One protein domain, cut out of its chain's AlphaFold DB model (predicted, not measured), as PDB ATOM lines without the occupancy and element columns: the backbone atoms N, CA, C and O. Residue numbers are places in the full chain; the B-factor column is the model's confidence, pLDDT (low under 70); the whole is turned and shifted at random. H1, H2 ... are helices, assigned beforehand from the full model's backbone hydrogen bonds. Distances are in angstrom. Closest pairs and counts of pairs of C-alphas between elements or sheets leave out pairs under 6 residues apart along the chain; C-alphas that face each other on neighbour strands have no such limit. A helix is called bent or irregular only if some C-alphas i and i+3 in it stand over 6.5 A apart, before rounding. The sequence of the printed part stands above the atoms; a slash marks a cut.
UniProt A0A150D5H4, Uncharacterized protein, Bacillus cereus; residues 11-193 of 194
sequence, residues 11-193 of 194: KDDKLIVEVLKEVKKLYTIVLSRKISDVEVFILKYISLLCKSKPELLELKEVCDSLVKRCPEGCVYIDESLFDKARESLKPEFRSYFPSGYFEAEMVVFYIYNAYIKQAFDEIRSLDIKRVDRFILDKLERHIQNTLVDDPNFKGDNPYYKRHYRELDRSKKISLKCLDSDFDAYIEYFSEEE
ATOM      1  N   LYS A  11     210.308 254.172 229.868       84.12
ATOM      2  CA  LYS A  11     211.236 253.421 229.004       84.12
ATOM      3  C   LYS A  11     212.681 253.912 229.096       84.12
ATOM      4  O   LYS A  11     213.594 253.101 228.961       84.12
ATOM      5  N   ASP A  12     212.863 255.211 229.284       87.50
ATOM      6  CA  ASP A  12     214.165 255.859 229.390       87.50
ATOM      7  C   ASP A  12     214.779 255.543 230.762       87.50
ATOM      8  O   ASP A  12     215.942 255.151 230.822       87.50
ATOM      9  N   ASP A  13     213.983 255.575 231.839       86.50
ATOM     10  CA  ASP A  13     214.425 255.176 233.186       86.50
ATOM     11  C   ASP A  13     214.839 253.699 233.237       86.50
ATOM     12  O   ASP A  13     215.904 253.359 233.760       86.50
ATOM     13  N   LYS A  14     214.072 252.819 232.581       89.94
ATOM     14  CA  LYS A  14     214.442 251.407 232.450       89.94
ATOM     15  C   LYS A  14     215.787 251.221 231.738       89.94
ATOM     16  O   LYS A  14     216.609 250.418 232.186       89.94
ATOM     17  N   LEU A  15     216.026 251.955 230.646       92.25
ATOM     18  CA  LEU A  15     217.310 251.913 229.940       92.25
ATOM     19  C   LEU A  15     218.444 252.420 230.838       92.25
ATOM     20  O   LEU A  15     219.500 251.794 230.896       92.25
ATOM     21  N   ILE A  16     218.220 253.510 231.579       92.56
ATOM     22  CA  ILE A  16     219.188 254.041 232.545       92.56
ATOM     23  C   ILE A  16     219.560 252.967 233.567       92.56
ATOM     24  O   ILE A  16     220.744 252.714 233.784       92.56
ATOM     25  N   VAL A  17     218.578 252.281 234.154       93.38
ATOM     26  CA  VAL A  17     218.823 251.200 235.119       93.38
ATOM     27  C   VAL A  17     219.621 250.051 234.496       93.38
ATOM     28  O   VAL A  17     220.541 249.525 235.132       93.38
ATOM     29  N   GLU A  18     219.293 249.642 233.270       94.31
ATOM     30  CA  GLU A  18     220.020 248.586 232.552       94.31
ATOM     31  C   GLU A  18     221.485 248.978 232.304       94.31
ATOM     32  O   GLU A  18     222.390 248.208 232.644       94.31
ATOM     33  N   VAL A  19     221.726 250.201 231.829       94.81
ATOM     34  CA  VAL A  19     223.075 250.734 231.603       94.81
ATOM     35  C   VAL A  19     223.851 250.869 232.916       94.81
ATOM     36  O   VAL A  19     225.010 250.464 232.988       94.81
ATOM     37  N   LEU A  20     223.240 251.379 233.989       94.56
ATOM     38  CA  LEU A  20     223.907 251.504 235.292       94.56
ATOM     39  C   LEU A  20     224.322 250.134 235.850       94.56
ATOM     40  O   LEU A  20     225.421 249.996 236.396       94.56
ATOM     41  N   LYS A  21     223.496 249.094 235.663       94.50
ATOM     42  CA  LYS A  21     223.846 247.706 236.015       94.50
ATOM     43  C   LYS A  21     225.008 247.174 235.174       94.50
ATOM     44  O   LYS A  21     225.875 246.472 235.703       94.50
ATOM     45  N   GLU A  22     225.052 247.503 233.886       95.00
ATOM     46  CA  GLU A  22     226.174 247.146 233.016       95.00
ATOM     47  C   GLU A  22     227.469 247.843 233.446       95.00
ATOM     48  O   GLU A  22     228.484 247.175 233.662       95.00
ATOM     49  N   VAL A  23     227.432 249.160 233.657       94.75
ATOM     50  CA  VAL A  23     228.576 249.943 234.139       94.75
ATOM     51  C   VAL A  23     229.092 249.384 235.466       94.75
ATOM     52  O   VAL A  23     230.302 249.179 235.611       94.75
ATOM     53  N   LYS A  24     228.185 249.036 236.392       94.25
ATOM     54  CA  LYS A  24     228.521 248.362 237.652       94.25
ATOM     55  C   LYS A  24     229.305 247.077 237.441       94.25
ATOM     56  O   LYS A  24     230.358 246.869 238.051       94.25
ATOM     57  N   LYS A  25     228.846 246.225 236.526       94.19
ATOM     58  CA  LYS A  25     229.555 244.997 236.160       94.19
ATOM     59  C   LYS A  25     230.942 245.292 235.577       94.19
ATOM     60  O   LYS A  25     231.902 244.613 235.944       94.19
ATOM     61  N   LEU A  26     231.062 246.292 234.704       93.12
ATOM     62  CA  LEU A  26     232.321 246.653 234.047       93.12
ATOM     63  C   LEU A  26     233.385 247.117 235.048       93.12
ATOM     64  O   LEU A  26     234.467 246.526 235.085       93.12
ATOM     65  N   TYR A  27     233.094 248.114 235.894       90.31
ATOM     66  CA  TYR A  27     234.092 248.583 236.865       90.31
ATOM     67  C   TYR A  27     234.393 247.520 237.933       90.31
ATOM     68  O   TYR A  27     235.525 247.436 238.415       90.31
ATOM     69  N   THR A  28     233.426 246.659 238.277       91.06
ATOM     70  CA  THR A  28     233.647 245.566 239.238       91.06
ATOM     71  C   THR A  28     234.661 244.565 238.702       91.06
ATOM     72  O   THR A  28     235.571 244.167 239.431       91.06
ATOM     73  N   ILE A  29     234.564 244.183 237.420       88.06
ATOM     74  CA  ILE A  29     235.557 243.305 236.775       88.06
ATOM     75  C   ILE A  29     236.957 243.910 236.893       88.06
ATOM     76  O   ILE A  29     237.912 243.197 237.185       88.06
ATOM     77  N   VAL A  30     237.078 245.218 236.687       86.69
ATOM     78  CA  VAL A  30     238.355 245.931 236.745       86.69
ATOM     79  C   VAL A  30     238.941 245.940 238.156       86.69
ATOM     80  O   VAL A  30     240.092 245.549 238.353       86.69
ATOM     81  N   LEU A  31     238.152 246.358 239.146       84.62
ATOM     82  CA  LEU A  31     238.617 246.539 240.523       84.62
ATOM     83  C   LEU A  31     238.821 245.213 241.272       84.62
ATOM     84  O   LEU A  31     239.591 245.174 242.228       84.62
ATOM     85  N   SER A  32     238.173 244.127 240.833       84.94
ATOM     86  CA  SER A  32     238.311 242.788 241.430       84.94
ATOM     87  C   SER A  32     239.355 241.895 240.749       84.94
ATOM     88  O   SER A  32     239.672 240.820 241.271       84.94
ATOM     89  N   ARG A  33     239.899 242.304 239.594       83.56
ATOM     90  CA  ARG A  33     240.847 241.487 238.827       83.56
ATOM     91  C   ARG A  33     242.143 241.278 239.605       83.56
ATOM     92  O   ARG A  33     242.763 242.226 240.090       83.56
ATOM     93  N   LYS A  34     242.587 240.021 239.668       77.88
ATOM     94  CA  LYS A  34     243.900 239.678 240.213       77.88
ATOM     95  C   LYS A  34     244.985 240.079 239.229       77.88
ATOM     96  O   LYS A  34     244.850 239.903 238.023       77.88
ATOM     97  N   ILE A  35     246.103 240.525 239.775       71.38
ATOM     98  CA  ILE A  35     247.261 240.989 239.005       71.38
ATOM     99  C   ILE A  35     247.826 239.883 238.106       71.38
ATOM    100  O   ILE A  35     248.170 240.144 236.958       71.38
ATOM    101  N   SER A  36     247.822 238.631 238.578       71.31
ATOM    102  CA  SER A  36     248.228 237.456 237.791       71.31
ATOM    103  C   SER A  36     247.414 237.265 236.505       71.31
ATOM    104  O   SER A  36     247.902 236.668 235.552       71.31
ATOM    105  N   ASP A  37     246.185 237.781 236.463       83.56
ATOM    106  CA  ASP A  37     245.274 237.631 235.328       83.56
ATOM    107  C   ASP A  37     245.315 238.846 234.381       83.56
ATOM    108  O   ASP A  37     244.640 238.848 233.347       83.56
ATOM    109  N   VAL A  38     246.081 239.892 234.717       85.19
ATOM    110  CA  VAL A  38     246.189 241.125 233.917       85.19
ATOM    111  C   VAL A  38     246.998 240.886 232.646       85.19
ATOM    112  O   VAL A  38     246.554 241.267 231.564       85.19
ATOM    113  N   GLU A  39     248.147 240.210 232.744       87.50
ATOM    114  CA  GLU A  39     248.985 239.945 231.568       87.50
ATOM    115  C   GLU A  39     248.251 239.070 230.546       87.50
ATOM    116  O   GLU A  39     248.153 239.428 229.373       87.50
ATOM    117  N   VAL A  40     247.636 237.976 231.007       89.69
ATOM    118  CA  VAL A  40     246.837 237.072 230.164       89.69
ATOM    119  C   VAL A  40     245.681 237.817 229.491       89.69
ATOM    120  O   VAL A  40     245.427 237.618 228.301       89.69
ATOM    121  N   PHE A  41     244.993 238.699 230.223       91.25
ATOM    122  CA  PHE A  41     243.926 239.524 229.663       91.25
ATOM    123  C   PHE A  41     244.432 240.431 228.536       91.25
ATOM    124  O   PHE A  41     243.827 240.466 227.465       91.25
ATOM    125  N   ILE A  42     245.554 241.123 228.743       92.06
ATOM    126  CA  ILE A  42     246.125 242.030 227.739       92.06
ATOM    127  C   ILE A  42     246.580 241.262 226.501       92.06
ATOM    128  O   ILE A  42     246.288 241.691 225.389       92.06
ATOM    129  N   LEU A  43     247.216 240.099 226.663       92.69
ATOM    130  CA  LEU A  43     247.605 239.258 225.527       92.69
ATOM    131  C   LEU A  43     246.389 238.810 224.704       92.69
ATOM    132  O   LEU A  43     246.405 238.912 223.475       92.69
ATOM    133  N   LYS A  44     245.306 238.374 225.365       93.25
ATOM    134  CA  LYS A  44     244.037 238.044 224.692       93.25
ATOM    135  C   LYS A  44     243.463 239.253 223.953       93.25
ATOM    136  O   LYS A  44     242.994 239.109 222.826       93.25
ATOM    137  N   TYR A  45     243.513 240.432 224.571       92.88
ATOM    138  CA  TYR A  45     243.012 241.668 223.976       92.88
ATOM    139  C   TYR A  45     243.820 242.080 222.738       92.88
ATOM    140  O   TYR A  45     243.239 242.335 221.685       92.88
ATOM    141  N   ILE A  46     245.154 242.056 222.818       93.12
ATOM    142  CA  ILE A  46     246.039 242.318 221.675       93.12
ATOM    143  C   ILE A  46     245.761 241.316 220.550       93.12
ATOM    144  O   ILE A  46     245.561 241.727 219.406       93.12
ATOM    145  N   SER A  47     245.683 240.017 220.858       93.94
ATOM    146  CA  SER A  47     245.365 238.983 219.863       93.94
ATOM    147  C   SER A  47     244.028 239.250 219.160       93.94
ATOM    148  O   SER A  47     243.942 239.195 217.928       93.94
ATOM    149  N   LEU A  48     242.995 239.622 219.925       93.56
ATOM    150  CA  LEU A  48     241.685 239.971 219.384       93.56
ATOM    151  C   LEU A  48     241.765 241.157 218.412       93.56
ATOM    152  O   LEU A  48     241.202 241.075 217.319       93.56
ATOM    153  N   LEU A  49     242.491 242.221 218.771       91.31
ATOM    154  CA  LEU A  49     242.676 243.404 217.920       91.31
ATOM    155  C   LEU A  49     243.475 243.112 216.640       91.31
ATOM    156  O   LEU A  49     243.276 243.774 215.620       91.31
ATOM    157  N   CYS A  50     244.368 242.123 216.680       92.44
ATOM    158  CA  CYS A  50     245.188 241.727 215.536       92.44
ATOM    159  C   CYS A  50     244.471 240.751 214.588       92.44
ATOM    160  O   CYS A  50     244.919 240.560 213.461       92.44
ATOM    161  N   LYS A  51     243.347 240.142 215.004       87.06
ATOM    162  CA  LYS A  51     242.647 239.069 214.266       87.06
ATOM    163  C   LYS A  51     242.344 239.395 212.799       87.06
ATOM    164  O   LYS A  51     242.327 238.483 211.979       87.06
ATOM    165  N   SER A  52     242.088 240.658 212.474       84.75
ATOM    166  CA  SER A  52     241.709 241.109 211.128       84.75
ATOM    167  C   SER A  52     242.834 241.797 210.344       84.75
ATOM    168  O   SER A  52     242.570 242.296 209.253       84.75
ATOM    169  N   LYS A  53     244.067 241.836 210.871       91.62
ATOM    170  CA  LYS A  53     245.183 242.618 210.315       91.62
ATOM    171  C   LYS A  53     246.358 241.709 209.934       91.62
ATOM    172  O   LYS A  53     247.093 241.286 210.830       91.62
ATOM    173  N   PRO A  54     246.550 241.385 208.639       90.06
ATOM    174  CA  PRO A  54     247.629 240.503 208.185       90.06
ATOM    175  C   PRO A  54     249.024 240.953 208.634       90.06
ATOM    176  O   PRO A  54     249.860 240.126 208.985       90.06
ATOM    177  N   GLU A  55     249.260 242.263 208.681       91.69
ATOM    178  CA  GLU A  55     250.518 242.873 209.108       91.69
ATOM    179  C   GLU A  55     250.834 242.666 210.601       91.69
ATOM    180  O   GLU A  55     251.986 242.800 211.003       91.69
ATOM    181  N   LEU A  56     249.840 242.288 211.414       94.12
ATOM    182  CA  LEU A  56     249.991 242.006 212.848       94.12
ATOM    183  C   LEU A  56     249.876 240.508 213.178       94.12
ATOM    184  O   LEU A  56     249.704 240.143 214.344       94.12
ATOM    185  N   LEU A  57     249.958 239.623 212.176       93.19
ATOM    186  CA  LEU A  57     249.798 238.181 212.381       93.19
ATOM    187  C   LEU A  57     250.839 237.613 213.359       93.19
ATOM    188  O   LEU A  57     250.477 236.846 214.245       93.19
ATOM    189  N   GLU A  58     252.098 238.046 213.256       92.88
ATOM    190  CA  GLU A  58     253.181 237.628 214.162       92.88
ATOM    191  C   GLU A  58     252.848 237.967 215.626       92.88
ATOM    192  O   GLU A  58     252.922 237.113 216.511       92.88
ATOM    193  N   LEU A  59     252.392 239.203 215.868       94.19
ATOM    194  CA  LEU A  59     251.981 239.679 217.190       94.19
ATOM    195  C   LEU A  59     250.832 238.831 217.752       94.19
ATOM    196  O   LEU A  59     250.859 238.425 218.915       94.19
ATOM    197  N   LYS A  60     249.841 238.521 216.912       95.31
ATOM    198  CA  LYS A  60     248.715 237.658 217.271       95.31
ATOM    199  C   LYS A  60     249.172 236.251 217.664       95.31
ATOM    200  O   LYS A  60     248.747 235.743 218.698       95.31
ATOM    201  N   GLU A  61     250.009 235.620 216.845       94.88
ATOM    202  CA  GLU A  61     250.464 234.241 217.052       94.88
ATOM    203  C   GLU A  61     251.287 234.093 218.335       94.88
ATOM    204  O   GLU A  61     251.090 233.131 219.085       94.88
ATOM    205  N   VAL A  62     252.154 235.066 218.633       95.12
ATOM    206  CA  VAL A  62     252.916 235.094 219.889       95.12
ATOM    207  C   VAL A  62     251.977 235.222 221.088       95.12
ATOM    208  O   VAL A  62     252.076 234.422 222.022       95.12
ATOM    209  N   CYS A  63     251.023 236.156 221.048       94.56
ATOM    210  CA  CYS A  63     250.024 236.313 222.107       94.56
ATOM    211  C   CYS A  63     249.201 235.031 222.321       94.56
ATOM    212  O   CYS A  63     249.083 234.564 223.454       94.56
ATOM    213  N   ASP A  64     248.682 234.420 221.252       94.69
ATOM    214  CA  ASP A  64     247.890 233.184 221.330       94.69
ATOM    215  C   ASP A  64     248.701 232.009 221.892       94.69
ATOM    216  O   ASP A  64     248.205 231.239 222.720       94.69
ATOM    217  N   SER A  65     249.960 231.877 221.466       94.19
ATOM    218  CA  SER A  65     250.875 230.838 221.943       94.19
ATOM    219  C   SER A  65     251.147 230.971 223.442       94.19
ATOM    220  O   SER A  65     251.062 229.979 224.175       94.19
ATOM    221  N   LEU A  66     251.413 232.192 223.917       91.06
ATOM    222  CA  LEU A  66     251.644 232.468 225.335       91.06
ATOM    223  C   LEU A  66     250.382 232.214 226.168       91.06
ATOM    224  O   LEU A  66     250.454 231.481 227.150       91.06
ATOM    225  N   VAL A  67     249.215 232.705 225.736       90.69
ATOM    226  CA  VAL A  67     247.932 232.467 226.429       90.69
ATOM    227  C   VAL A  67     247.606 230.972 226.516       90.69
ATOM    228  O   VAL A  67     247.133 230.503 227.550       90.69
ATOM    229  N   LYS A  68     247.878 230.191 225.462       89.56
ATOM    230  CA  LYS A  68     247.636 228.740 225.463       89.56
ATOM    231  C   LYS A  68     248.521 227.998 226.468       89.56
ATOM    232  O   LYS A  68     248.081 227.011 227.053       89.56
ATOM    233  N   ARG A  69     249.766 228.444 226.644       83.12
ATOM    234  CA  ARG A  69     250.713 227.862 227.611       83.12
ATOM    235  C   ARG A  69     250.422 228.302 229.046       83.12
ATOM    236  O   ARG A  69     250.823 227.612 229.979       83.12
ATOM    237  N   CYS A  70     249.735 229.429 229.206       77.00
ATOM    238  CA  CYS A  70     249.610 230.150 230.464       77.00
ATOM    239  C   CYS A  70     248.152 230.622 230.670       77.00
ATOM    240  O   CYS A  70     247.837 231.790 230.423       77.00
ATOM    241  N   PRO A  71     247.235 229.715 231.067       72.94
ATOM    242  CA  PRO A  71     245.829 230.054 231.290       72.94
ATOM    243  C   PRO A  71     245.625 230.921 232.545       72.94
ATOM    244  O   PRO A  71     246.499 231.034 233.405       72.94
ATOM    245  N   GLU A  72     244.439 231.529 232.658       71.81
ATOM    246  CA  GLU A  72     244.043 232.348 233.818       71.81
ATOM    247  C   GLU A  72     244.163 231.572 235.140       71.81
ATOM    248  O   GLU A  72     243.891 230.371 235.197       71.81
ATOM    249  N   GLY A  73     244.571 232.261 236.211       63.28
ATOM    250  CA  GLY A  73     244.781 231.663 237.531       63.28
ATOM    251  C   GLY A  73     246.125 230.951 237.733       63.28
ATOM    252  O   GLY A  73     246.382 230.470 238.839       63.28
ATOM    253  N   CYS A  74     246.997 230.895 236.719       67.94
ATOM    254  CA  CYS A  74     248.365 230.407 236.890       67.94
ATOM    255  C   CYS A  74     249.229 231.467 237.602       67.94
ATOM    256  O   CYS A  74     249.187 232.646 237.258       67.94
ATOM    257  N   VAL A  75     249.996 231.062 238.619       58.06
ATOM    258  CA  VAL A  75     250.884 231.964 239.369       58.06
ATOM    259  C   VAL A  75     252.266 231.931 238.722       58.06
ATOM    260  O   VAL A  75     252.957 230.916 238.781       58.06
ATOM    261  N   TYR A  76     252.666 233.040 238.103       63.50
ATOM    262  CA  TYR A  76     253.971 233.187 237.459       63.50
ATOM    263  C   TYR A  76     254.993 233.632 238.505       63.50
ATOM    264  O   TYR A  76     254.975 234.778 238.946       63.50
ATOM    265  N   ILE A  77     255.824 232.698 238.969       55.47
ATOM    266  CA  ILE A  77     256.779 232.956 240.059       55.47
ATOM    267  C   ILE A  77     258.092 233.548 239.519       55.47
ATOM    268  O   ILE A  77     258.713 234.340 240.223       55.47
ATOM    269  N   ASP A  78     258.452 233.266 238.257       59.41
ATOM    270  CA  ASP A  78     259.817 233.521 237.776       59.41
ATOM    271  C   ASP A  78     259.948 234.471 236.562       59.41
ATOM    272  O   ASP A  78     260.982 235.119 236.440       59.41
ATOM    273  N   GLU A  79     258.943 234.627 235.679       70.19
ATOM    274  CA  GLU A  79     259.077 235.443 234.444       70.19
ATOM    275  C   GLU A  79     257.748 236.076 233.972       70.19
ATOM    276  O   GLU A  79     256.714 235.406 233.969       70.19
ATOM    277  N   SER A  80     257.785 237.340 233.516       83.31
ATOM    278  CA  SER A  80     256.634 238.049 232.917       83.31
ATOM    279  C   SER A  80     256.309 237.517 231.517       83.31
ATOM    280  O   SER A  80     257.201 237.280 230.695       83.31
ATOM    281  N   LEU A  81     255.019 237.380 231.197       87.44
ATOM    282  CA  LEU A  81     254.573 237.002 229.856       87.44
ATOM    283  C   LEU A  81     254.868 238.094 228.821       87.44
ATOM    284  O   LEU A  81     255.064 237.784 227.645       87.44
ATOM    285  N   PHE A  82     254.928 239.362 229.237       90.06
ATOM    286  CA  PHE A  82     255.273 240.465 228.342       90.06
ATOM    287  C   PHE A  82     256.735 240.425 227.913       90.06
ATOM    288  O   PHE A  82     257.028 240.688 226.747       90.06
ATOM    289  N   ASP A  83     257.644 240.046 228.810       89.31
ATOM    290  CA  ASP A  83     259.060 239.898 228.465       89.31
ATOM    291  C   ASP A  83     259.255 238.761 227.457       89.31
ATOM    292  O   ASP A  83     259.856 238.972 226.400       89.31
ATOM    293  N   LYS A  84     258.597 237.616 227.681       90.12
ATOM    294  CA  LYS A  84     258.572 236.502 226.715       90.12
ATOM    295  C   LYS A  84     258.022 236.915 225.355       90.12
ATOM    296  O   LYS A  84     258.545 236.492 224.321       90.12
ATOM    297  N   ALA A  85     256.970 237.732 225.341       91.44
ATOM    298  CA  ALA A  85     256.403 238.241 224.100       91.44
ATOM    299  C   ALA A  85     257.417 239.113 223.347       91.44
ATOM    300  O   ALA A  85     257.640 238.898 222.158       91.44
ATOM    301  N   ARG A  86     258.091 240.046 224.033       92.94
ATOM    302  CA  ARG A  86     259.102 240.928 223.421       92.94
ATOM    303  C   ARG A  86     260.309 240.174 222.875       92.94
ATOM    304  O   ARG A  86     260.809 240.541 221.813       92.94
ATOM    305  N   GLU A  87     260.778 239.154 223.587       93.19
ATOM    306  CA  GLU A  87     261.881 238.294 223.142       93.19
ATOM    307  C   GLU A  87     261.516 237.503 221.884       93.19
ATOM    308  O   GLU A  87     262.352 237.319 221.002       93.19
ATOM    309  N   SER A  88     260.249 237.096 221.782       92.94
ATOM    310  CA  SER A  88     259.722 236.311 220.662       92.94
ATOM    311  C   SER A  88     259.358 237.150 219.432       92.94
ATOM    312  O   SER A  88     258.988 236.579 218.410       92.94
ATOM    313  N   LEU A  89     259.433 238.484 219.520       93.88
ATOM    314  CA  LEU A  89     258.965 239.409 218.487       93.88
ATOM    315  C   LEU A  89     260.078 240.287 217.915       93.88
ATOM    316  O   LEU A  89     261.055 240.656 218.589       93.88
ATOM    317  N   LYS A  90     259.866 240.707 216.664       92.31
ATOM    318  CA  LYS A  90     260.666 241.765 216.034       92.31
ATOM    319  C   LYS A  90     260.630 243.070 216.844       92.31
ATOM    320  O   LYS A  90     259.605 243.381 217.457       92.31
ATOM    321  N   PRO A  91     261.712 243.875 216.814       92.44
ATOM    322  CA  PRO A  91     261.813 245.119 217.580       92.44
ATOM    323  C   PRO A  91     260.634 246.084 217.406       92.44
ATOM    324  O   PRO A  91     260.194 246.677 218.386       92.44
ATOM    325  N   GLU A  92     260.090 246.191 216.192       91.62
ATOM    326  CA  GLU A  92     258.954 247.062 215.857       91.62
ATOM    327  C   GLU A  92     257.654 246.730 216.610       91.62
ATOM    328  O   GLU A  92     256.836 247.618 216.833       91.62
ATOM    329  N   PHE A  93     257.477 245.485 217.070       91.88
ATOM    330  CA  PHE A  93     256.282 245.061 217.808       91.88
ATOM    331  C   PHE A  93     256.457 245.086 219.331       91.88
ATOM    332  O   PHE A  93     255.489 244.931 220.076       91.88
ATOM    333  N   ARG A  94     257.675 245.303 219.839       90.50
ATOM    334  CA  ARG A  94     257.952 245.221 221.285       90.50
ATOM    335  C   ARG A  94     257.271 246.323 222.092       90.50
ATOM    336  O   ARG A  94     256.952 246.107 223.260       90.50
ATOM    337  N   SER A  95     257.022 247.478 221.473       89.62
ATOM    338  CA  SER A  95     256.350 248.624 222.099       89.62
ATOM    339  C   SER A  95     254.854 248.413 222.338       89.62
ATOM    340  O   SER A  95     254.239 249.224 223.021       89.62
ATOM    341  N   TYR A  96     254.257 247.342 221.804       89.75
ATOM    342  CA  TYR A  96     252.842 247.023 222.019       89.75
ATOM    343  C   TYR A  96     252.561 246.427 223.407       89.75
ATOM    344  O   TYR A  96     251.397 246.293 223.784       89.75
ATOM    345  N   PHE A  97     253.599 246.082 224.176       91.31
ATOM    346  CA  PHE A  97     253.457 245.479 225.502       91.31
ATOM    347  C   PHE A  97     253.816 246.464 226.621       91.31
ATOM    348  O   PHE A  97     254.870 247.107 226.531       91.31
ATOM    349  N   PRO A  98     253.026 246.530 227.709       88.62
ATOM    350  CA  PRO A  98     253.303 247.395 228.860       88.62
ATOM    351  C   PRO A  98     254.634 247.069 229.546       88.62
ATOM    352  O   PRO A  98     254.950 245.898 229.754       88.62
ATOM    353  N   SER A  99     255.417 248.087 229.916       81.44
ATOM    354  CA  SER A  99     256.744 247.952 230.554       81.44
ATOM    355  C   SER A  99     256.727 247.236 231.904       81.44
ATOM    356  O   SER A  99     257.744 246.663 232.293       81.44
ATOM    357  N   GLY A 100     255.589 247.225 232.597       77.69
ATOM    358  CA  GLY A 100     255.411 246.531 233.861       77.69
ATOM    359  C   GLY A 100     253.941 246.375 234.246       77.69
ATOM    360  O   GLY A 100     253.031 246.759 233.509       77.69
ATOM    361  N   TYR A 101     253.712 245.796 235.428       76.12
ATOM    362  CA  TYR A 101     252.369 245.523 235.950       76.12
ATOM    363  C   TYR A 101     251.517 246.780 236.124       76.12
ATOM    364  O   TYR A 101     250.311 246.727 235.918       76.12
ATOM    365  N   PHE A 102     252.129 247.907 236.483       76.19
ATOM    366  CA  PHE A 102     251.407 249.162 236.654       76.19
ATOM    367  C   PHE A 102     250.849 249.665 235.316       76.19
ATOM    368  O   PHE A 102     249.654 249.917 235.190       76.19
ATOM    369  N   GLU A 103     251.695 249.742 234.290       79.69
ATOM    370  CA  GLU A 103     251.296 250.142 232.944       79.69
ATOM    371  C   GLU A 103     250.273 249.164 232.365       79.69
ATOM    372  O   GLU A 103     249.348 249.569 231.665       79.69
ATOM    373  N   ALA A 104     250.398 247.880 232.702       84.06
ATOM    374  CA  ALA A 104     249.426 246.863 232.342       84.06
ATOM    375  C   ALA A 104     248.056 247.128 232.990       84.06
ATOM    376  O   ALA A 104     247.041 247.154 232.296       84.06
ATOM    377  N   GLU A 105     248.003 247.399 234.294       81.94
ATOM    378  CA  GLU A 105     246.750 247.764 234.965       81.94
ATOM    379  C   GLU A 105     246.140 249.045 234.391       81.94
ATOM    380  O   GLU A 105     244.936 249.071 234.134       81.94
ATOM    381  N   MET A 106     246.955 250.057 234.078       82.94
ATOM    382  CA  MET A 106     246.475 251.269 233.411       82.94
ATOM    383  C   MET A 106     245.862 250.964 232.042       82.94
ATOM    384  O   MET A 106     244.800 251.494 231.723       82.94
ATOM    385  N   VAL A 107     246.466 250.078 231.242       87.38
ATOM    386  CA  VAL A 107     245.874 249.632 229.968       87.38
ATOM    387  C   VAL A 107     244.507 248.984 230.194       87.38
ATOM    388  O   VAL A 107     243.557 249.325 229.490       87.38
ATOM    389  N   VAL A 108     244.364 248.110 231.199       89.31
ATOM    390  CA  VAL A 108     243.056 247.530 231.558       89.31
ATOM    391  C   VAL A 108     242.062 248.630 231.931       89.31
ATOM    392  O   VAL A 108     240.939 248.632 231.428       89.31
ATOM    393  N   PHE A 109     242.468 249.591 232.760       87.94
ATOM    394  CA  PHE A 109     241.616 250.702 233.176       87.94
ATOM    395  C   PHE A 109     241.149 251.542 231.987       87.94
ATOM    396  O   PHE A 109     239.955 251.811 231.869       87.94
ATOM    397  N   TYR A 110     242.044 251.884 231.057       88.44
ATOM    398  CA  TYR A 110     241.691 252.626 229.846       88.44
ATOM    399  C   TYR A 110     240.736 251.855 228.932       88.44
ATOM    400  O   TYR A 110     239.779 252.447 228.431       88.44
ATOM    401  N   ILE A 111     240.952 250.546 228.747       90.50
ATOM    402  CA  ILE A 111     240.065 249.688 227.945       90.50
ATOM    403  C   ILE A 111     238.644 249.714 228.518       90.50
ATOM    404  O   ILE A 111     237.685 249.963 227.791       90.50
ATOM    405  N   TYR A 112     238.494 249.488 229.825       91.75
ATOM    406  CA  TYR A 112     237.171 249.455 230.450       91.75
ATOM    407  C   TYR A 112     236.537 250.837 230.591       91.75
ATOM    408  O   TYR A 112     235.327 250.956 230.436       91.75
ATOM    409  N   ASN A 113     237.329 251.889 230.807       91.62
ATOM    410  CA  ASN A 113     236.831 253.261 230.793       91.62
ATOM    411  C   ASN A 113     236.224 253.625 229.429       91.62
ATOM    412  O   ASN A 113     235.212 254.312 229.386       91.62
ATOM    413  N   ALA A 114     236.788 253.133 228.318       92.31
ATOM    414  CA  ALA A 114     236.198 253.332 226.995       92.31
ATOM    415  C   ALA A 114     234.814 252.667 226.869       92.31
ATOM    416  O   ALA A 114     233.881 253.310 226.395       92.31
ATOM    417  N   TYR A 115     234.655 251.426 227.349       94.06
ATOM    418  CA  TYR A 115     233.349 250.748 227.361       94.06
ATOM    419  C   TYR A 115     232.336 251.437 228.282       94.06
ATOM    420  O   TYR A 115     231.178 251.595 227.914       94.06
ATOM    421  N   ILE A 116     232.773 251.894 229.459       93.62
ATOM    422  CA  ILE A 116     231.913 252.622 230.400       93.62
ATOM    423  C   ILE A 116     231.439 253.943 229.787       93.62
ATOM    424  O   ILE A 116     230.256 254.257 229.873       93.62
ATOM    425  N   LYS A 117     232.332 254.690 229.128       94.12
ATOM    426  CA  LYS A 117     231.970 255.916 228.402       94.12
ATOM    427  C   LYS A 117     230.935 255.654 227.322       94.12
ATOM    428  O   LYS A 117     229.935 256.355 227.270       94.12
ATOM    429  N   GLN A 118     231.150 254.611 226.524       95.25
ATOM    430  CA  GLN A 118     230.196 254.210 225.498       95.25
ATOM    431  C   GLN A 118     228.814 253.907 226.097       95.25
ATOM    432  O   GLN A 118     227.817 254.379 225.566       95.25
ATOM    433  N   ALA A 119     228.759 253.195 227.225       94.75
ATOM    434  CA  ALA A 119     227.508 252.895 227.914       94.75
ATOM    435  C   ALA A 119     226.809 254.178 228.421       94.75
ATOM    436  O   ALA A 119     225.615 254.367 228.209       94.75
ATOM    437  N   PHE A 120     227.547 255.120 229.020       94.75
ATOM    438  CA  PHE A 120     226.981 256.416 229.421       94.75
ATOM    439  C   PHE A 120     226.524 257.275 228.234       94.75
ATOM    440  O   PHE A 120     225.540 258.010 228.357       94.75
ATOM    441  N   ASP A 121     227.190 257.184 227.082       94.38
ATOM    442  CA  ASP A 121     226.785 257.895 225.867       94.38
ATOM    443  C   ASP A 121     225.415 257.426 225.346       94.38
ATOM    444  O   ASP A 121     224.666 258.237 224.794       94.38
ATOM    445  N   GLU A 122     225.029 256.167 225.598       93.06
ATOM    446  CA  GLU A 122     223.672 255.681 225.316       93.06
ATOM    447  C   GLU A 122     222.632 256.463 226.125       93.06
ATOM    448  O   GLU A 122     221.655 256.960 225.561       93.06
ATOM    449  N   ILE A 123     222.884 256.687 227.419       91.38
ATOM    450  CA  ILE A 123     221.995 257.488 228.271       91.38
ATOM    451  C   ILE A 123     221.979 258.960 227.837       91.38
ATOM    452  O   ILE A 123     220.929 259.602 227.839       91.38
ATOM    453  N   ARG A 124     223.125 259.525 227.437       90.44
ATOM    454  CA  ARG A 124     223.207 260.932 226.994       90.44
ATOM    455  C   ARG A 124     222.338 261.240 225.783       90.44
ATOM    456  O   ARG A 124     221.964 262.398 225.598       90.44
ATOM    457  N   SER A 125     222.043 260.229 224.969       89.06
ATOM    458  CA  SER A 125     221.158 260.368 223.814       89.06
ATOM    459  C   SER A 125     219.684 260.576 224.196       89.06
ATOM    460  O   SER A 125     218.906 261.044 223.366       89.06
ATOM    461  N   LEU A 126     219.312 260.283 225.448       89.62
ATOM    462  CA  LEU A 126     217.953 260.416 225.965       89.62
ATOM    463  C   LEU A 126     217.597 261.863 226.341       89.62
ATOM    464  O   LEU A 126     218.429 262.648 226.822       89.62
ATOM    465  N   ASP A 127     216.317 262.202 226.181       87.31
ATOM    466  CA  ASP A 127     215.733 263.482 226.600       87.31
ATOM    467  C   ASP A 127     215.245 263.412 228.057       87.31
ATOM    468  O   ASP A 127     214.049 263.364 228.338       87.31
ATOM    469  N   ILE A 128     216.201 263.353 228.987       87.12
ATOM    470  CA  ILE A 128     215.964 263.246 230.438       87.12
ATOM    471  C   ILE A 128     216.051 264.602 231.152       87.12
ATOM    472  O   ILE A 128     216.612 265.573 230.624       87.12
ATOM    473  N   LYS A 129     215.550 264.672 232.395       86.62
ATOM    474  CA  LYS A 129     215.653 265.883 233.226       86.62
ATOM    475  C   LYS A 129     217.110 266.320 233.399       86.62
ATOM    476  O   LYS A 129     218.058 265.533 233.447       86.62
ATOM    477  N   ARG A 130     217.291 267.630 233.580       87.06
ATOM    478  CA  ARG A 130     218.613 268.229 233.807       87.06
ATOM    479  C   ARG A 130     219.283 267.686 235.072       87.06
ATOM    480  O   ARG A 130     220.506 267.548 235.091       87.06
ATOM    481  N   VAL A 131     218.495 267.428 236.116       87.81
ATOM    482  CA  VAL A 131     218.982 266.882 237.390       87.81
ATOM    483  C   VAL A 131     219.523 265.465 237.194       87.81
ATOM    484  O   VAL A 131     220.646 265.192 237.614       87.81
ATOM    485  N   ASP A 132     218.805 264.617 236.464       88.88
ATOM    486  CA  ASP A 132     219.209 263.231 236.194       88.88
ATOM    487  C   ASP A 132     220.489 263.179 235.366       88.88
ATOM    488  O   ASP A 132     221.443 262.483 235.715       88.88
ATOM    489  N   ARG A 133     220.578 264.015 234.325       90.19
ATOM    490  CA  ARG A 133     221.808 264.146 233.535       90.19
ATOM    491  C   ARG A 133     222.997 264.576 234.397       90.19
ATOM    492  O   ARG A 133     224.091 264.042 234.243       90.19
ATOM    493  N   PHE A 134     222.789 265.511 235.324       90.50
ATOM    494  CA  PHE A 134     223.836 265.943 236.251       90.50
ATOM    495  C   PHE A 134     224.295 264.813 237.186       90.50
ATOM    496  O   PHE A 134     225.495 264.676 237.430       90.50
ATOM    497  N   ILE A 135     223.362 264.001 237.691       89.38
ATOM    498  CA  ILE A 135     223.661 262.823 238.515       89.38
ATOM    499  C   ILE A 135     224.528 261.828 237.733       89.38
ATOM    500  O   ILE A 135     225.583 261.413 238.217       89.38
ATOM    501  N   LEU A 136     224.125 261.503 236.506       92.25
ATOM    502  CA  LEU A 136     224.821 260.548 235.643       92.25
ATOM    503  C   LEU A 136     226.226 261.030 235.255       92.25
ATOM    504  O   LEU A 136     227.192 260.278 235.366       92.25
ATOM    505  N   ASP A 137     226.372 262.308 234.898       92.12
ATOM    506  CA  ASP A 137     227.684 262.900 234.611       92.12
ATOM    507  C   ASP A 137     228.603 262.882 235.844       92.12
ATOM    508  O   ASP A 137     229.821 262.722 235.723       92.12
ATOM    509  N   LYS A 138     228.042 263.053 237.049       90.88
ATOM    510  CA  LYS A 138     228.803 262.951 238.298       90.88
ATOM    511  C   LYS A 138     229.276 261.514 238.539       90.88
ATOM    512  O   LYS A 138     230.435 261.337 238.917       90.88
ATOM    513  N   LEU A 139     228.422 260.517 238.298       90.62
ATOM    514  CA  LEU A 139     228.773 259.097 238.404       90.62
ATOM    515  C   LEU A 139     229.895 258.708 237.439       90.62
ATOM    516  O   LEU A 139     230.884 258.109 237.866       90.62
ATOM    517  N   GLU A 140     229.794 259.097 236.165       92.94
ATOM    518  CA  GLU A 140     230.846 258.805 235.187       92.94
ATOM    519  C   GLU A 140     232.182 259.427 235.605       92.94
ATOM    520  O   GLU A 140     233.215 258.756 235.589       92.94
ATOM    521  N   ARG A 141     232.176 260.695 236.038       90.06
ATOM    522  CA  ARG A 141     233.398 261.347 236.533       90.06
ATOM    523  C   ARG A 141     233.960 260.649 237.759       90.06
ATOM    524  O   ARG A 141     235.178 260.566 237.883       90.06
ATOM    525  N   HIS A 142     233.108 260.161 238.661       87.50
ATOM    526  CA  HIS A 142     233.585 259.426 239.825       87.50
ATOM    527  C   HIS A 142     234.324 258.152 239.400       87.50
ATOM    528  O   HIS A 142     235.440 257.933 239.869       87.50
ATOM    529  N   ILE A 143     233.770 257.390 238.450       87.12
ATOM    530  CA  ILE A 143     234.432 256.207 237.885       87.12
ATOM    531  C   ILE A 143     235.738 256.583 237.193       87.12
ATOM    532  O   ILE A 143     236.756 255.947 237.456       87.12
ATOM    533  N   GLN A 144     235.743 257.604 236.331       85.62
ATOM    534  CA  GLN A 144     236.964 258.017 235.637       85.62
ATOM    535  C   GLN A 144     238.054 258.420 236.645       85.62
ATOM    536  O   GLN A 144     239.211 258.025 236.497       85.62
ATOM    537  N   ASN A 145     237.680 259.140 237.704       81.69
ATOM    538  CA  ASN A 145     238.594 259.523 238.775       81.69
ATOM    539  C   ASN A 145     239.143 258.320 239.541       81.69
ATOM    540  O   ASN A 145     240.299 258.342 239.936       81.69
ATOM    541  N   THR A 146     238.347 257.272 239.727       79.19
ATOM    542  CA  THR A 146     238.787 256.047 240.397       79.19
ATOM    543  C   THR A 146     239.643 255.158 239.497       79.19
ATOM    544  O   THR A 146     240.629 254.593 239.955       79.19
ATOM    545  N   LEU A 147     239.272 254.993 238.226       77.25
ATOM    546  CA  LEU A 147     239.937 254.052 237.325       77.25
ATOM    547  C   LEU A 147     241.154 254.659 236.630       77.25
ATOM    548  O   LEU A 147     242.108 253.950 236.366       77.25
ATOM    549  N   VAL A 148     241.134 255.941 236.285       73.00
ATOM    550  CA  VAL A 148     242.146 256.537 235.396       73.00
ATOM    551  C   VAL A 148     242.916 257.649 236.090       73.00
ATOM    552  O   VAL A 148     244.140 257.724 235.979       73.00
ATOM    553  N   ASP A 149     242.200 258.530 236.786       64.44
ATOM    554  CA  ASP A 149     242.773 259.781 237.270       64.44
ATOM    555  C   ASP A 149     243.248 259.755 238.728       64.44
ATOM    556  O   ASP A 149     243.799 260.765 239.181       64.44
ATOM    557  N   ASP A 150     243.098 258.628 239.432       62.25
ATOM    558  CA  ASP A 150     243.432 258.515 240.852       62.25
ATOM    559  C   ASP A 150     244.916 258.864 241.061       62.25
ATOM    560  O   ASP A 150     245.799 258.206 240.499       62.25
ATOM    561  N   PRO A 151     245.233 259.889 241.869       53.94
ATOM    562  CA  PRO A 151     246.610 260.245 242.191       53.94
ATOM    563  C   PRO A 151     247.393 259.092 242.836       53.94
ATOM    564  O   PRO A 151     248.609 259.011 242.666       53.94
ATOM    565  N   ASN A 152     246.705 258.174 243.525       51.81
ATOM    566  CA  ASN A 152     247.289 256.949 244.074       51.81
ATOM    567  C   ASN A 152     247.654 255.927 242.978       51.81
ATOM    568  O   ASN A 152     248.409 254.991 243.237       51.81
ATOM    569  N   PHE A 153     247.130 256.099 241.761       55.34
ATOM    570  CA  PHE A 153     247.431 255.307 240.569       55.34
ATOM    571  C   PHE A 153     248.247 256.094 239.529       55.34
ATOM    572  O   PHE A 153     248.412 255.609 238.422       55.34
ATOM    573  N   LYS A 154     248.800 257.279 239.831       50.97
ATOM    574  CA  LYS A 154     249.663 258.042 238.901       50.97
ATOM    575  C   LYS A 154     251.153 257.977 239.284       50.97
ATOM    576  O   LYS A 154     251.696 258.938 239.811       50.97
ATOM    577  N   GLY A 155     251.799 256.851 238.957       51.72
ATOM    578  CA  GLY A 155     253.164 256.762 238.388       51.72
ATOM    579  C   GLY A 155     254.442 257.048 239.216       51.72
ATOM    580  O   GLY A 155     254.481 257.856 240.136       51.72
ATOM    581  N   ASP A 156     255.517 256.360 238.798       42.25
ATOM    582  CA  ASP A 156     256.977 256.545 238.992       42.25
ATOM    583  C   ASP A 156     257.610 256.619 240.385       42.25
ATOM    584  O   ASP A 156     258.829 256.767 240.500       42.25
ATOM    585  N   ASN A 157     256.861 256.422 241.467       43.94
ATOM    586  CA  ASN A 157     257.507 256.326 242.771       43.94
ATOM    587  C   ASN A 157     258.043 254.895 243.025       43.94
ATOM    588  O   ASN A 157     257.239 253.961 243.110       43.94
ATOM    589  N   PRO A 158     259.360 254.673 243.243       48.50
ATOM    590  CA  PRO A 158     259.890 253.384 243.706       48.50
ATOM    591  C   PRO A 158     259.272 252.909 245.038       48.50
ATOM    592  O   PRO A 158     259.389 251.730 245.380       48.50
ATOM    593  N   TYR A 159     258.555 253.781 245.759       39.84
ATOM    594  CA  TYR A 159     257.663 253.394 246.853       39.84
ATOM    595  C   TYR A 159     256.513 252.470 246.412       39.84
ATOM    596  O   TYR A 159     256.211 251.522 247.131       39.84
ATOM    597  N   TYR A 160     255.902 252.640 245.236       46.03
ATOM    598  CA  TYR A 160     254.758 251.810 244.825       46.03
ATOM    599  C   TYR A 160     255.124 250.329 244.644       46.03
ATOM    600  O   TYR A 160     254.333 249.455 245.002       46.03
ATOM    601  N   LYS A 161     256.362 250.020 244.224       48.09
ATOM    602  CA  LYS A 161     256.881 248.637 244.212       48.09
ATOM    603  C   LYS A 161     256.925 248.002 245.612       48.09
ATOM    604  O   LYS A 161     256.793 246.788 245.723       48.09
ATOM    605  N   ARG A 162     257.091 248.795 246.683       46.00
ATOM    606  CA  ARG A 162     257.087 248.320 248.085       46.00
ATOM    607  C   ARG A 162     255.690 248.275 248.713       46.00
ATOM    608  O   ARG A 162     255.483 247.498 249.642       46.00
ATOM    609  N   HIS A 163     254.735 249.048 248.193       49.19
ATOM    610  CA  HIS A 163     253.404 249.251 248.783       49.19
ATOM    611  C   HIS A 163     252.251 248.628 247.979       49.19
ATOM    612  O   HIS A 163     251.091 248.966 248.175       49.19
ATOM    613  N   TYR A 164     252.525 247.638 247.129       52.31
ATOM    614  CA  TYR A 164     251.520 246.982 246.278       52.31
ATOM    615  C   TYR A 164     250.299 246.397 247.032       52.31
ATOM    616  O   TYR A 164     249.207 246.287 246.484       52.31
ATOM    617  N   ARG A 165     250.437 246.088 248.332       50.78
ATOM    618  CA  ARG A 165     249.317 245.688 249.216       50.78
ATOM    619  C   ARG A 165     248.300 246.806 249.483       50.78
ATOM    620  O   ARG A 165     247.157 246.516 249.833       50.78
ATOM    621  N   GLU A 166     248.702 248.064 249.358       56.06
ATOM    622  CA  GLU A 166     247.833 249.232 249.538       56.06
ATOM    623  C   GLU A 166     246.931 249.444 248.317       56.06
ATOM    624  O   GLU A 166     245.805 249.908 248.473       56.06
ATOM    625  N   LEU A 167     247.357 248.979 247.136       61.22
ATOM    626  CA  LEU A 167     246.577 249.019 245.900       61.22
ATOM    627  C   LEU A 167     245.326 248.125 245.981       61.22
ATOM    628  O   LEU A 167     244.225 248.577 245.686       61.22
ATOM    629  N   ASP A 168     245.468 246.884 246.463       65.38
ATOM    630  CA  ASP A 168     244.332 245.964 246.670       65.38
ATOM    631  C   ASP A 168     243.329 246.509 247.704       65.38
ATOM    632  O   ASP A 168     242.112 246.413 247.531       65.38
ATOM    633  N   ARG A 169     243.826 247.150 248.771       65.56
ATOM    634  CA  ARG A 169     242.969 247.820 249.763       65.56
ATOM    635  C   ARG A 169     242.263 249.043 249.178       65.56
ATOM    636  O   ARG A 169     241.064 249.188 249.400       65.56
ATOM    637  N   SER A 170     242.973 249.878 248.419       71.25
ATOM    638  CA  SER A 170     242.405 251.059 247.758       71.25
ATOM    639  C   SER A 170     241.301 250.674 246.766       71.25
ATOM    640  O   SER A 170     240.209 251.242 246.803       71.25
ATOM    641  N   LYS A 171     241.521 249.624 245.962       76.00
ATOM    642  CA  LYS A 171     240.511 249.079 245.040       76.00
ATOM    643  C   LYS A 171     239.260 248.592 245.762       76.00
ATOM    644  O   LYS A 171     238.159 248.900 245.324       76.00
ATOM    645  N   LYS A 172     239.407 247.883 246.887       75.94
ATOM    646  CA  LYS A 172     238.268 247.418 247.701       75.94
ATOM    647  C   LYS A 172     237.458 248.568 248.293       75.94
ATOM    648  O   LYS A 172     236.232 248.500 248.306       75.94
ATOM    649  N   ILE A 173     238.132 249.606 248.788       78.38
ATOM    650  CA  ILE A 173     237.464 250.805 249.311       78.38
ATOM    651  C   ILE A 173     236.719 251.516 248.178       78.38
ATOM    652  O   ILE A 173     235.531 251.788 248.314       78.38
ATOM    653  N   SER A 174     237.394 251.736 247.049       80.88
ATOM    654  CA  SER A 174     236.812 252.383 245.872       80.88
ATOM    655  C   SER A 174     235.606 251.617 245.331       80.88
ATOM    656  O   SER A 174     234.575 252.223 245.060       80.88
ATOM    657  N   LEU A 175     235.702 250.286 245.256       83.81
ATOM    658  CA  LEU A 175     234.601 249.413 244.852       83.81
ATOM    659  C   LEU A 175     233.391 249.586 245.775       83.81
ATOM    660  O   LEU A 175     232.283 249.778 245.295       83.81
ATOM    661  N   LYS A 176     233.606 249.589 247.098       85.12
ATOM    662  CA  LYS A 176     232.526 249.772 248.076       85.12
ATOM    663  C   LYS A 176     231.833 251.132 247.931       85.12
ATOM    664  O   LYS A 176     230.613 251.200 248.053       85.12
ATOM    665  N   CYS A 177     232.599 252.202 247.716       83.56
ATOM    666  CA  CYS A 177     232.047 253.543 247.515       83.56
ATOM    667  C   CYS A 177     231.222 253.623 246.225       83.56
ATOM    668  O   CYS A 177     230.073 254.051 246.276       83.56
ATOM    669  N   LEU A 178     231.769 253.138 245.105       88.12
ATOM    670  CA  LEU A 178     231.069 253.117 243.819       88.12
ATOM    671  C   LEU A 178     229.796 252.268 243.872       88.12
ATOM    672  O   LEU A 178     228.758 252.720 243.405       88.12
ATOM    673  N   ASP A 179     229.849 251.082 244.482       89.44
ATOM    674  CA  ASP A 179     228.677 250.211 244.614       89.44
ATOM    675  C   ASP A 179     227.545 250.893 245.378       89.44
ATOM    676  O   ASP A 179     226.401 250.835 244.937       89.44
ATOM    677  N   SER A 180     227.865 251.575 246.481       88.75
ATOM    678  CA  SER A 180     226.870 252.302 247.271       88.75
ATOM    679  C   SER A 180     226.210 253.427 246.477       88.75
ATOM    680  O   SER A 180     224.997 253.599 246.576       88.75
ATOM    681  N   ASP A 181     226.992 254.195 245.713       87.75
ATOM    682  CA  ASP A 181     226.456 255.273 244.881       87.75
ATOM    683  C   ASP A 181     225.566 254.694 243.772       87.75
ATOM    684  O   ASP A 181     224.429 255.126 243.597       87.75
ATOM    685  N   PHE A 182     226.046 253.674 243.054       91.31
ATOM    686  CA  PHE A 182     225.289 253.043 241.973       91.31
ATOM    687  C   PHE A 182     223.993 252.394 242.456       91.31
ATOM    688  O   PHE A 182     222.976 252.543 241.787       91.31
ATOM    689  N   ASP A 183     224.002 251.707 243.599       91.25
ATOM    690  CA  ASP A 183     222.797 251.074 244.143       91.25
ATOM    691  C   ASP A 183     221.736 252.113 244.516       91.25
ATOM    692  O   ASP A 183     220.576 251.950 244.140       91.25
ATOM    693  N   ALA A 184     222.139 253.222 245.146       89.25
ATOM    694  CA  ALA A 184     221.228 254.316 245.474       89.25
ATOM    695  C   ALA A 184     220.616 254.967 244.220       89.25
ATOM    696  O   ALA A 184     219.433 255.303 244.203       89.25
ATOM    697  N   TYR A 185     221.398 255.137 243.150       88.38
ATOM    698  CA  TYR A 185     220.875 255.721 241.912       88.38
ATOM    699  C   TYR A 185     220.039 254.738 241.093       88.38
ATOM    700  O   TYR A 185     219.055 255.147 240.485       88.38
ATOM    701  N   ILE A 186     220.371 253.446 241.102       89.62
ATOM    702  CA  ILE A 186     219.507 252.416 240.514       89.62
ATOM    703  C   ILE A 186     218.148 252.408 241.221       89.62
ATOM    704  O   ILE A 186     217.129 252.352 240.539       89.62
ATOM    705  N   GLU A 187     218.124 252.492 242.553       88.69
ATOM    706  CA  GLU A 187     216.887 252.598 243.334       88.69
ATOM    707  C   GLU A 187     216.094 253.853 242.945       88.69
ATOM    708  O   GLU A 187     214.932 253.727 242.574       88.69
ATOM    709  N   TYR A 188     216.745 255.020 242.882       88.44
ATOM    710  CA  TYR A 188     216.127 256.279 242.446       88.44
ATOM    711  C   TYR A 188     215.397 256.164 241.094       88.44
ATOM    712  O   TYR A 188     214.223 256.512 240.994       88.44
ATOM    713  N   PHE A 189     216.061 255.629 240.063       85.69
ATOM    714  CA  PHE A 189     215.443 255.461 238.739       85.69
ATOM    715  C   PHE A 189     214.425 254.308 238.686       85.69
ATOM    716  O   PHE A 189     213.587 254.291 237.792       85.69
ATOM    717  N   SER A 190     214.471 253.360 239.628       82.50
ATOM    718  CA  SER A 190     213.495 252.260 239.723       82.50
ATOM    719  C   SER A 190     212.223 252.666 240.477       82.50
ATOM    720  O   SER A 190     211.155 252.123 240.211       82.50
ATOM    721  N   GLU A 191     212.309 253.601 241.427       68.56
ATOM    722  CA  GLU A 191     211.143 254.144 242.137       68.56
ATOM    723  C   GLU A 191     210.297 255.063 241.244       68.56
ATOM    724  O   GLU A 191     209.078 255.089 241.398       68.56
ATOM    725  N   GLU A 192     210.903 255.751 240.266       57.53
ATOM    726  CA  GLU A 192     210.162 256.505 239.237       57.53
ATOM    727  C   GLU A 192     209.399 255.585 238.242       57.53
ATOM    728  O   GLU A 192     208.562 256.077 237.483       57.53
ATOM    729  N   GLU A 193     209.616 254.255 238.264       49.19
ATOM    730  CA  GLU A 193     208.828 253.275 237.488       49.19
ATOM    731  C   GLU A 193     207.455 252.928 238.122       49.19
ATOM    732  O   GLU A 193     206.632 252.299 237.443       49.19
TER     733      GLU A 193
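AT A GLANCE: This is residues 11 to 193 of the 194 residues of an uncharacterized protein of Bacillus cereus (UniProt A0A150D5H4). Four long helices, H1, H6, H7 and H9, stand side by side in an up-and-down bundle, each running against the one before it in the chain. At one end of the bundle sits a head of H2, H3, H4 and H5, where the hairpin of H2 and H3 is set steeply to H6; the short H8 lies at that same end of the bundle, beyond the beginning of H9. The printed part has 183 residues with nine named helices, H1 to H9 in that order, and no named strand; the class is all helix. It is only just compact, close to loose, with a radius of gyration of the C-alphas of 19.0 A and spans of 56 by 41 by 26 A.

HOW THE PARTS SIT: H9, residues 164 to 191, is the longest helix. It touches H1, residues 11 to 32, opposite ways at a shallow tilt of 11 degrees; the closest C-alphas are those of Leu 31 and Lys 171, 5.5 A apart. With residues 174 to 182 alone it touches H7, residues 130 to 147, closest at the C-alphas of Thr 146 and Ser 174, 6.9 A. H6, residues 101 to 124, touches H1 at a shallow tilt of 3 degrees, opposite ways, closest at the C-alphas of Val 23 and Ile 116, 5.7 A. H6 and H7 form a helical hairpin, closest at the C-alphas of Phe 109 and Leu 147, 5.6 A. H1 and H7 are close but not clearly touching, at 7.7 A between the C-alphas of Tyr 27 and Ile 143. H2, residues 36 to 50, touches H6 with residues 38 to 42 alone, at a steep tilt of 62 degrees, closest at the C-alphas of Val 38 and Glu 105, 6.7 A. H2 and H3, residues 54 to 69, form a helical hairpin, closest at the C-alphas of Ser 47 and Lys 60, 4.4 A. H4, residues 81 to 87, touches H3 at a steep tilt of 48 degrees, closest at the C-alphas of Val 62 and Ala 85, 6.3 A. H5, residues 91 to 96, and H4 only just touch, only at the corner, with 3 pairs of C-alphas within 8 A; the closest are those of Arg 86 and Arg 94, 4.9 A apart. H8, residues 158 to 162, touches no helix and meets H9 only through their link. Every O i to N i+4 pair is within hydrogen-bond range in H1, H4 and H7; the counts are 10 of 11 in H2, 10 of 12 in H3, 19 of 20 in H6, 22 of 24 in H9, 0 of 2 in H5 and 0 of 1 in H8, where O i to N i+3 pairs number 2 of 3 in H5 and 1 of 2 in H8.

IN THESE COORDINATES: H1 begins at C-alpha 11, (211.236, 253.421, 229.004), and is 31.6 A long; H6 is 34.2 A, H7 25.8 A, H2 22.9 A and H3 23.4 A. H9, 41.2 A long, ends at C-alpha 191, (211.143, 254.144, 242.137). H3 is irregular, with C-alphas 55 and 58 7.8 A apart; H2 and H5 are only just irregular, at 6.7 A between C-alphas 36 and 39 and 6.9 A between C-alphas 92 and 95.

THE WHOLE: The two C-alphas farthest apart are those of Lys 90 and Glu 192, 57.5 A. The printed part has no cut; the link from H3 to H4, 11 residues, is long. The mean pLDDT of the printed part is 82.8, and residues 73 to 78, 149 to 169 and 191 to 193 are under 70.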